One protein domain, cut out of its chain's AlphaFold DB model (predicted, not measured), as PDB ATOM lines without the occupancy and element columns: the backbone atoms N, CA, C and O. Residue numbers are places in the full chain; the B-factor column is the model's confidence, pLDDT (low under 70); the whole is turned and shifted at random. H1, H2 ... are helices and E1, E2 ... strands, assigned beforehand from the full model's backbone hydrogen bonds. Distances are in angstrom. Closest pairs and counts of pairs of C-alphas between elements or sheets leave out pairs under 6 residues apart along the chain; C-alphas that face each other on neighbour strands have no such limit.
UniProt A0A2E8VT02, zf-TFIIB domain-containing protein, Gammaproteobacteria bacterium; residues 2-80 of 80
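Overview. This is residues 2 to 80 of the 80 residues of the protein "zf-TFIIB domain-containing protein" of Gammaproteobacteria bacterium (UniProt A0A2E8VT02). What shape is it? A small body with little regular structure: the hairpin E1 and E2 has H1 beside E2 near its turn, while H2 lies apart from them among long loops. What builds it? The 79 printed residues run E1, E2, H1, H2, class mixed, with 26 in named elements. How compact? It is compact, radius of gyration of the C-alphas 12.0 A, spanning 29 by 29 by 22 A.

Arrangement. How do the strands pair? E1, residues 10 to 15, and E2, residues 18 to 23, are an antiparallel hairpin; N 11 and O 22, 2.8 A, are within hydrogen-bond range. And the helices? The closest C-alphas of E2 and H1, residues 33 to 39, are Ile 18 and Glu 35, 7.0 A. H2, residues 53 to 59, has every O i to N i+4 pair within range; H1 has 1 of 3, and 1 of 4 O i to N i+3.

Along the chain. Where does E1 begin? C-alpha 10 is at (39.637, 17.251, 0.616); E1 spans 15.8 A, E2 16.2 A. Where does H2 end? C-alpha 59 is at (30.229, 6.252, -4.216).

Size, cuts and confidence. Any cut? The printed part has no cut; H1 to H2 is a long link. Where is confidence low? Residues 79 to 80 are under 70.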
ATOM      1  N   LEU A   2      43.998  14.088  -1.677       94.38
ATOM      2  CA  LEU A   2      42.990  13.678  -2.669       94.38
ATOM      3  C   LEU A   2      42.058  12.603  -2.096       94.38
ATOM      4  O   LEU A   2      42.519  11.627  -1.510       94.38
ATOM      5  N   CYS A   3      40.755  12.775  -2.309       95.19
ATOM      6  CA  CYS A   3      39.727  11.820  -1.925       95.19
ATOM      7  C   CYS A   3      39.934  10.495  -2.667       95.19
ATOM      8  O   CYS A   3      39.950  10.487  -3.899       95.19
ATOM      9  N   PRO A   4      40.005   9.352  -1.971       94.25
ATOM     10  CA  PRO A   4      40.260   8.080  -2.634       94.25
ATOM     11  C   PRO A   4      39.026   7.527  -3.377       94.25
ATOM     12  O   PRO A   4      39.165   6.615  -4.184       94.25
ATOM     13  N   LYS A   5      37.824   8.096  -3.162       93.38
ATOM     14  CA  LYS A   5      36.591   7.741  -3.898       93.38
ATOM     15  C   LYS A   5      36.447   8.490  -5.232       93.38
ATOM     16  O   LYS A   5      35.967   7.914  -6.204       93.38
ATOM     17  N   CYS A   6      36.812   9.776  -5.292       94.50
ATOM     18  CA  CYS A   6      36.538  10.621  -6.468       94.50
ATOM     19  C   CYS A   6      37.715  11.484  -6.949       94.50
ATOM     20  O   CYS A   6      37.552  12.258  -7.892       94.50
ATOM     21  N   VAL A   7      38.887  11.357  -6.321       94.94
ATOM     22  CA  VAL A   7      40.157  12.003  -6.706       94.94
ATOM     23  C   VAL A   7      40.118  13.544  -6.667       94.94
ATOM     24  O   VAL A   7      40.998  14.207  -7.201       94.94
ATOM     25  N   HIS A   8      39.124  14.137  -5.999       96.50
ATOM     26  CA  HIS A   8      39.055  15.581  -5.751       96.50
ATOM     27  C   HIS A   8      39.724  15.966  -4.433       96.50
ATOM     28  O   HIS A   8      39.951  15.119  -3.569       96.50
ATOM     29  N   GLU A   9      40.014  17.254  -4.268       96.81
ATOM     30  CA  GLU A   9      40.582  17.777  -3.031       96.81
ATOM     31  C   GLU A   9      39.652  17.557  -1.828       96.81
ATOM     32  O   GLU A   9      38.419  17.572  -1.923       96.81
ATOM     33  N   MET A  10      40.285  17.314  -0.685       96.25
ATOM     34  CA  MET A  10      39.637  17.251   0.616       96.25
ATOM     35  C   MET A  10      39.907  18.539   1.385       96.25
ATOM     36  O   MET A  10      41.024  19.060   1.349       96.25
ATOM     37  N   GLU A  11      38.878  19.014   2.071       94.88
ATOM     38  CA  GLU A  11      38.919  20.102   3.038       94.88
ATOM     39  C   GLU A  11      38.960  19.533   4.459       94.88
ATOM     40  O   GLU A  11      38.387  18.480   4.732       94.88
ATOM     41  N   THR A  12      39.620  20.244   5.368       94.00
ATOM     42  CA  THR A  12      39.631  19.890   6.789       94.00
ATOM     43  C   THR A  12      38.550  20.687   7.508       94.00
ATOM     44  O   THR A  12      38.532  21.918   7.466       94.00
ATOM     45  N   VAL A  13      37.642  19.979   8.170       91.81
ATOM     46  CA  VAL A  13      36.539  20.535   8.957       91.81
ATOM     47  C   VAL A  13      36.837  20.288  10.429       91.81
ATOM     48  O   VAL A  13      37.234  19.187  10.795       91.81
ATOM     49  N   SER A  14      36.648  21.299  11.279       90.25
ATOM     50  CA  SER A  14      36.841  21.157  12.725       90.25
ATOM     51  C   SER A  14      35.500  21.068  13.446       90.25
ATOM     52  O   SER A  14      34.659  21.954  13.281       90.25
ATOM     53  N   VAL A  15      35.313  20.029  14.263       88.75
ATOM     54  CA  VAL A  15      34.148  19.877  15.147       88.75
ATOM     55  C   VAL A  15      34.630  19.604  16.560       88.75
ATOM     56  O   VAL A  15      35.319  18.621  16.809       88.75
ATOM     57  N   GLU A  16      34.311  20.522  17.476       88.00
ATOM     58  CA  GLU A  16      34.764  20.498  18.878       88.00
ATOM     59  C   GLU A  16      36.282  20.255  19.035       88.00
ATOM     60  O   GLU A  16      36.735  19.598  19.969       88.00
ATOM     61  N   GLY A  17      37.086  20.782  18.103       86.62
ATOM     62  CA  GLY A  17      38.544  20.641  18.115       86.62
ATOM     63  C   GLY A  17      39.086  19.351  17.492       86.62
ATOM     64  O   GLY A  17      40.302  19.188  17.454       86.62
ATOM     65  N   ILE A  18      38.227  18.471  16.971       87.88
ATOM     66  CA  ILE A  18      38.624  17.326  16.140       87.88
ATOM     67  C   ILE A  18      38.665  17.781  14.682       87.88
ATOM     68  O   ILE A  18      37.681  18.324  14.177       87.88
ATOM     69  N   GLU A  19      39.797  17.576  14.018       90.56
ATOM     70  CA  GLU A  19      39.958  17.807  12.582       90.56
ATOM     71  C   GLU A  19      39.510  16.567  11.802       90.56
ATOM     72  O   GLU A  19      39.818  15.441  12.180       90.56
ATOM     73  N   ILE A  20      38.731  16.775  10.743       91.38
ATOM     74  CA  ILE A  20      38.161  15.716   9.908       91.38
ATOM     75  C   ILE A  20      38.368  16.095   8.449       91.38
ATOM     76  O   ILE A  20      37.984  17.188   8.028       91.38
ATOM     77  N   ASP A  21      38.917  15.180   7.657       94.06
ATOM     78  CA  ASP A  21      39.069  15.384   6.221       94.06
ATOM     79  C   ASP A  21      37.756  15.021   5.501       94.06
ATOM     80  O   ASP A  21      37.328  13.866   5.481       94.06
ATOM     81  N   ARG A  22      37.110  15.992   4.850       94.69
ATOM     82  CA  ARG A  22      35.900  15.791   4.038       94.69
ATOM     83  C   ARG A  22      36.162  16.163   2.587       94.69
ATOM     84  O   ARG A  22      36.785  17.172   2.286       94.69
ATOM     85  N   CYS A  23      35.695  15.352   1.645       96.25
ATOM     86  CA  CYS A  23      35.834  15.688   0.233       96.25
ATOM     87  C   CYS A  23      34.937  16.872  -0.150       96.25
ATOM     88  O   CYS A  23      33.727  16.806   0.043       96.25
ATOM     89  N   ALA A  24      35.500  17.890  -0.804       94.69
ATOM     90  CA  ALA A  24      34.744  19.058  -1.267       94.69
ATOM     91  C   ALA A  24      33.824  18.771  -2.478       94.69
ATOM     92  O   ALA A  24      33.090  19.649  -2.920       94.69
ATOM     93  N   HIS A  25      33.882  17.557  -3.045       95.12
ATOM     94  CA  HIS A  25      33.107  17.166  -4.229       95.12
ATOM     95  C   HIS A  25      32.058  16.091  -3.927       95.12
ATOM     96  O   HIS A  25      30.876  16.293  -4.179       95.12
ATOM     97  N   CYS A  26      32.475  14.924  -3.421       94.69
ATOM     98  CA  CYS A  26      31.539  13.839  -3.108       94.69
ATOM     99  C   CYS A  26      31.064  13.831  -1.653       94.69
ATOM    100  O   CYS A  26      30.302  12.941  -1.295       94.69
ATOM    101  N   PHE A  27      31.552  14.756  -0.817       94.25
ATOM    102  CA  PHE A  27      31.252  14.853   0.618       94.25
ATOM    103  C   PHE A  27      31.628  13.628   1.459       94.25
ATOM    104  O   PHE A  27      31.377  13.608   2.657       94.25
ATOM    105  N   GLY A  28      32.312  12.641   0.871       93.56
ATOM    106  CA  GLY A  28      32.844  11.502   1.604       93.56
ATOM    107  C   GLY A  28      33.836  11.949   2.675       93.56
ATOM    108  O   GLY A  28      34.748  12.735   2.395       93.56
ATOM    109  N   ILE A  29      33.654  11.423   3.880       93.19
ATOM    110  CA  ILE A  29      34.498  11.711   5.032       93.19
ATOM    111  C   ILE A  29      35.605  10.662   5.125       93.19
ATOM    112  O   ILE A  29      35.374   9.462   4.957       93.19
ATOM    113  N   TRP A  30      36.820  11.127   5.377       93.19
ATOM    114  CA  TRP A  30      37.972  10.304   5.674       93.19
ATOM    115  C   TRP A  30      38.347  10.473   7.140       93.19
ATOM    116  O   TRP A  30      38.438  11.592   7.633       93.19
ATOM    117  N   PHE A  31      38.604   9.349   7.800       89.94
ATOM    118  CA  PHE A  31      39.121   9.320   9.158       89.94
ATOM    119  C   PHE A  31      40.475   8.637   9.167       89.94
ATOM    120  O   PHE A  31      40.651   7.566   8.572       89.94
ATOM    121  N   ASP A  32      41.418   9.199   9.908       85.50
ATOM    122  CA  ASP A  32      42.480   8.387  10.464       85.50
ATOM    123  C   ASP A  32      41.973   7.530  11.644       85.50
ATOM    124  O   ASP A  32      40.819   7.594  12.080       85.50
ATOM    125  N   ARG A  33      42.834   6.627  12.124       78.00
ATOM    126  CA  ARG A  33      42.448   5.675  13.170       78.00
ATOM    127  C   ARG A  33      42.084   6.367  14.490       78.00
ATOM    128  O   ARG A  33      41.266   5.816  15.221       78.00
ATOM    129  N   LEU A  34      42.709   7.500  14.801       77.69
ATOM    130  CA  LEU A  34      42.498   8.219  16.054       77.69
ATOM    131  C   LEU A  34      41.218   9.064  15.975       77.69
ATOM    132  O   LEU A  34      40.401   9.009  16.888       77.69
ATOM    133  N   GLU A  35      40.972   9.728  14.844       84.31
ATOM    134  CA  GLU A  35      39.806  10.598  14.633       84.31
ATOM    135  C   GLU A  35      38.465   9.853  14.765       84.31
ATOM    136  O   GLU A  35      37.530  10.343  15.401       84.31
ATOM    137  N   LYS A  36      38.356   8.644  14.194       84.00
ATOM    138  CA  LYS A  36      37.090   7.887  14.171       84.00
ATOM    139  C   LYS A  36      36.555   7.583  15.575       84.00
ATOM    140  O   LYS A  36      35.354   7.683  15.821       84.00
ATOM    141  N   GLU A  37      37.422   7.130  16.477       84.06
ATOM    142  CA  GLU A  37      37.017   6.705  17.824       84.06
ATOM    143  C   GLU A  37      36.560   7.882  18.689       84.06
ATOM    144  O   GLU A  37      35.682   7.712  19.544       84.06
ATOM    145  N   ASP A  38      37.143   9.055  18.452       84.56
ATOM    146  CA  ASP A  38      36.809  10.287  19.152       84.56
ATOM    147  C   ASP A  38      35.522  10.904  18.596       84.56
ATOM    148  O   ASP A  38      34.632  11.266  19.371       84.56
ATOM    149  N   LEU A  39      35.348  10.914  17.268       82.50
ATOM    150  CA  LEU A  39      34.148  11.472  16.649       82.50
ATOM    151  C   LEU A  39      32.872  10.698  17.010       82.50
ATOM    152  O   LEU A  39      31.838  11.307  17.267       82.50
ATOM    153  N   LEU A  40      32.937   9.365  17.112       80.81
ATOM    154  CA  LEU A  40      31.787   8.535  17.512       80.81
ATOM    155  C   LEU A  40      31.244   8.859  18.915       80.81
ATOM    156  O   LEU A  40      30.121   8.480  19.245       80.81
ATOM    157  N   LYS A  41      32.038   9.522  19.761       84.56
ATOM    158  CA  LYS A  41      31.647   9.927  21.121       84.56
ATOM    159  C   LYS A  41      31.228  11.396  21.190       84.56
ATOM    160  O   LYS A  41      30.776  11.845  22.245       84.56
ATOM    161  N   LEU A  42      31.396  12.141  20.100       85.50
ATOM    162  CA  LEU A  42      31.216  13.579  20.064       85.50
ATOM    163  C   LEU A  42      29.763  13.953  19.750       85.50
ATOM    164  O   LEU A  42      29.157  13.455  18.805       85.50
ATOM    165  N   LYS A  43      29.201  14.873  20.537       82.00
ATOM    166  CA  LYS A  43      27.904  15.490  20.224       82.00
ATOM    167  C   LYS A  43      28.085  16.498  19.087       82.00
ATOM    168  O   LYS A  43      29.008  17.299  19.160       82.00
ATOM    169  N   GLY A  44      27.203  16.498  18.089       80.50
ATOM    170  CA  GLY A  44      27.304  17.406  16.941       80.50
ATOM    171  C   GLY A  44      28.120  16.846  15.773       80.50
ATOM    172  O   GLY A  44      28.260  17.528  14.757       80.50
ATOM    173  N   ALA A  45      28.637  15.616  15.879       82.94
ATOM    174  CA  ALA A  45      29.324  14.926  14.787       82.94
ATOM    175  C   ALA A  45      28.439  14.774  13.537       82.94
ATOM    176  O   ALA A  45      28.940  14.782  12.420       82.94
ATOM    177  N   GLU A  46      27.117  14.723  13.695       84.31
ATOM    178  CA  GLU A  46      26.159  14.698  12.589       84.31
ATOM    179  C   GLU A  46      26.269  15.917  11.658       84.31
ATOM    180  O   GLU A  46      25.877  15.847  10.500       84.31
ATOM    181  N   SER A  47      26.838  17.031  12.129       86.81
ATOM    182  CA  SER A  47      27.007  18.242  11.320       86.81
ATOM    183  C   SER A  47      28.099  18.133  10.251       86.81
ATOM    184  O   SER A  47      28.161  18.990   9.366       86.81
ATOM    185  N   VAL A  48      28.961  17.106  10.305       86.88
ATOM    186  CA  VAL A  48      30.010  16.918   9.288       86.88
ATOM    187  C   VAL A  48      29.532  16.159   8.067       86.88
ATOM    188  O   VAL A  48      30.045  16.412   6.971       86.88
ATOM    189  N   ASP A  49      28.556  15.274   8.248       88.44
ATOM    190  CA  ASP A  49      27.995  14.445   7.191       88.44
ATOM    191  C   ASP A  49      26.872  15.202   6.480       88.44
ATOM    192  O   ASP A  49      25.686  15.065   6.765       88.44
ATOM    193  N   VAL A  50      27.291  16.099   5.590       90.19
ATOM    194  CA  VAL A  50      26.410  16.996   4.824       90.19
ATOM    195  C   VAL A  50      26.176  16.504   3.393       90.19
ATOM    196  O   VAL A  50      25.707  17.264   2.545       90.19
ATOM    197  N   GLY A  51      26.581  15.267   3.094       88.94
ATOM    198  CA  GLY A  51      26.488  14.689   1.761       88.94
ATOM    199  C   GLY A  51      25.050  14.401   1.335       88.94
ATOM    200  O   GLY A  51      24.173  14.139   2.152       88.94
ATOM    201  N   ASP A  52      24.813  14.428   0.026       92.81
ATOM    202  CA  ASP A  52      23.554  13.958  -0.550       92.81
ATOM    203  C   ASP A  52      23.498  12.420  -0.540       92.81
ATOM    204  O   ASP A  52      24.462  11.756  -0.931       92.81
ATOM    205  N   GLU A  53      22.356  11.854  -0.138       91.31
ATOM    206  CA  GLU A  53      22.161  10.404  -0.003       91.31
ATOM    207  C   GLU A  53      22.383   9.653  -1.329       91.31
ATOM    208  O   GLU A  53      23.021   8.599  -1.352       91.31
ATOM    209  N   PHE A  54      21.929  10.202  -2.463       92.56
ATOM    210  CA  PHE A  54      22.109   9.564  -3.772       92.56
ATOM    211  C   PHE A  54      23.568   9.605  -4.225       92.56
ATOM    212  O   PHE A  54      24.068   8.646  -4.824       92.56
ATOM    213  N   VAL A  55      24.265  10.707  -3.941       92.06
ATOM    214  CA  VAL A  55      25.706  10.820  -4.186       92.06
ATOM    215  C   VAL A  55      26.465   9.810  -3.327       92.06
ATOM    216  O   VAL A  55      27.294   9.069  -3.867       92.06
ATOM    217  N   GLY A  56      26.145   9.728  -2.034       90.50
ATOM    218  CA  GLY A  56      26.705   8.752  -1.099       90.50
ATOM    219  C   GLY A  56      26.529   7.322  -1.604       90.50
ATOM    220  O   GLY A  56      27.517   6.640  -1.878       90.50
ATOM    221  N   ALA A  57      25.288   6.918  -1.891       91.75
ATOM    222  CA  ALA A  57      24.958   5.581  -2.383       91.75
ATOM    223  C   ALA A  57      25.710   5.201  -3.671       91.75
ATOM    224  O   ALA A  57      26.099   4.045  -3.859       91.75
ATOM    225  N   ARG A  58      25.950   6.164  -4.572       92.94
ATOM    226  CA  ARG A  58      26.746   5.934  -5.786       92.94
ATOM    227  C   ARG A  58      28.207   5.637  -5.453       92.94
ATOM    228  O   ARG A  58      28.783   4.713  -6.026       92.94
ATOM    229  N   TYR A  59      28.820   6.422  -4.572       91.94
ATOM    230  CA  TYR A  59      30.229   6.252  -4.216       91.94
ATOM    231  C   TYR A  59      30.471   5.110  -3.220       91.94
ATOM    232  O   TYR A  59      31.584   4.585  -3.160       91.94
ATOM    233  N   ASP A  60      29.445   4.657  -2.505       90.31
ATOM    234  CA  ASP A  60      29.509   3.482  -1.631       90.31
ATOM    235  C   ASP A  60      29.651   2.172  -2.407       90.31
ATOM    236  O   ASP A  60      30.102   1.169  -1.863       90.31
ATOM    237  N   GLN A  61      29.394   2.168  -3.715       89.88
ATOM    238  CA  GLN A  61      29.724   1.024  -4.573       89.88
ATOM    239  C   GLN A  61      31.244   0.788  -4.684       89.88
ATOM    240  O   GLN A  61      31.678  -0.300  -5.064       89.88
ATOM    241  N   ILE A  62      32.066   1.782  -4.326       90.25
ATOM    242  CA  ILE A  62      33.530   1.691  -4.324       90.25
ATOM    243  C   ILE A  62      33.993   1.143  -2.971       90.25
ATOM    244  O   ILE A  62      34.226   1.882  -2.017       90.25
ATOM    245  N   GLN A  63      34.109  -0.180  -2.877       86.75
ATOM    246  CA  GLN A  63      34.425  -0.874  -1.621       86.75
ATOM    247  C   GLN A  63      35.929  -0.960  -1.331       86.75
ATOM    248  O   GLN A  63      36.337  -0.926  -0.173       86.75
ATOM    249  N   GLN A  64      36.761  -1.052  -2.371       90.62
ATOM    250  CA  GLN A  64      38.214  -1.097  -2.228       90.62
ATOM    251  C   GLN A  64      38.772   0.324  -2.233       90.62
ATOM    252  O   GLN A  64      38.714   1.014  -3.249       90.62
ATOM    253  N   ILE A  65      39.281   0.757  -1.082       92.62
ATOM    254  CA  ILE A  65      39.790   2.109  -0.870       92.62
ATOM    255  C   ILE A  65      41.138   2.004  -0.164       92.62
ATOM    256  O   ILE A  65      41.239   1.398   0.903       92.62
ATOM    257  N   ASP A  66      42.159   2.625  -0.745       92.81
ATOM    258  CA  ASP A  66      43.479   2.733  -0.134       92.81
ATOM    259  C   ASP A  66      43.634   4.068   0.589       92.81
ATOM    260  O   ASP A  66      43.038   5.085   0.224       92.81
ATOM    261  N   CYS A  67      44.471   4.072   1.624       91.38
ATOM    262  CA  CYS A  67      44.818   5.277   2.351       91.38
ATOM    263  C   CYS A  67      45.503   6.288   1.416       91.38
ATOM    264  O   CYS A  67      46.610   6.021   0.945       91.38
ATOM    265  N   PRO A  68      44.942   7.488   1.213       90.44
ATOM    266  CA  PRO A  68      45.530   8.509   0.349       90.44
ATOM    267  C   PRO A  68      46.835   9.103   0.911       90.44
ATOM    268  O   PRO A  68      47.519   9.836   0.200       90.44
ATOM    269  N   LYS A  69      47.203   8.800   2.172       89.38
ATOM    270  CA  LYS A  69      48.501   9.174   2.769       89.38
ATOM    271  C   LYS A  69      49.595   8.120   2.527       89.38
ATOM    272  O   LYS A  69      50.738   8.495   2.293       89.38
ATOM    273  N   CYS A  70      49.282   6.822   2.630       91.50
ATOM    274  CA  CYS A  70      50.305   5.760   2.671       91.50
ATOM    275  C   CYS A  70      50.042   4.526   1.792       91.50
ATOM    276  O   CYS A  70      50.905   3.657   1.714       91.50
ATOM    277  N   GLY A  71      48.882   4.426   1.140       90.75
ATOM    278  CA  GLY A  71      48.528   3.324   0.240       90.75
ATOM    279  C   GLY A  71      48.086   2.025   0.922       90.75
ATOM    280  O   GLY A  71      47.738   1.075   0.234       90.75
ATOM    281  N   THR A  72      48.081   1.951   2.256       92.75
ATOM    282  CA  THR A  72      47.548   0.778   2.971       92.75
ATOM    283  C   THR A  72      46.027   0.690   2.798       92.75
ATOM    284  O   THR A  72      45.372   1.731   2.911       92.75
ATOM    285  N   PRO A  73      45.444  -0.512   2.611       92.94
ATOM    286  CA  PRO A  73      43.996  -0.682   2.536       92.94
ATOM    287  C   PRO A  73      43.285  -0.089   3.753       92.94
ATOM    288  O   PRO A  73      43.674  -0.339   4.899       92.94
ATOM    289  N   ALA A  74      42.234   0.684   3.503       91.38
ATOM    290  CA  ALA A  74      41.414   1.301   4.531       91.38
ATOM    291  C   ALA A  74      40.067   0.593   4.683       91.38
ATOM    292  O   ALA A  74      39.578  -0.089   3.782       91.38
ATOM    293  N   LEU A  75      39.460   0.762   5.858       88.00
ATOM    294  CA  LEU A  75      38.134   0.232   6.134       88.00
ATOM    295  C   LEU A  75      37.071   1.173   5.561       88.00
ATOM    296  O   LEU A  75      36.982   2.327   5.975       88.00
ATOM    297  N   HIS A  76      36.229   0.654   4.673       87.94
ATOM    298  CA  HIS A  76      35.000   1.325   4.269       87.94
ATOM    299  C   HIS A  76      33.951   1.161   5.376       87.94
ATOM    300  O   HIS A  76      33.673   0.041   5.810       87.94
ATOM    301  N   VAL A  77      33.368   2.267   5.836       83.56
ATOM    302  CA  VAL A  77      32.245   2.268   6.780       83.56
ATOM    303  C   VAL A  77      31.053   2.930   6.103       83.56
ATOM    304  O   VAL A  77      31.178   4.062   5.648       83.56
ATOM    305  N   ASN A  78      29.920   2.230   6.059       76.06
ATOM    306  CA  ASN A  78      28.645   2.818   5.662       76.06
ATOM    307  C   ASN A  78      27.911   3.244   6.925       76.06
ATOM    308  O   ASN A  78      27.778   2.451   7.863       76.06
ATOM    309  N   VAL A  79      27.442   4.483   6.942       63.66
ATOM    310  CA  VAL A  79      26.513   4.956   7.964       63.66
ATOM    311  C   VAL A  79      25.115   4.586   7.458       63.66
ATOM    312  O   VAL A  79      24.779   4.908   6.321       63.66
ATOM    313  N   GLN A  80      24.373   3.790   8.232       50.44
ATOM    314  CA  GLN A  80      22.969   3.452   7.949       50.44
ATOM    315  C   GLN A  80      22.042   4.496   8.554       50.44
ATOM    316  O   GLN A  80      22.381   4.981   9.660       50.44
TER     317      GLN A  80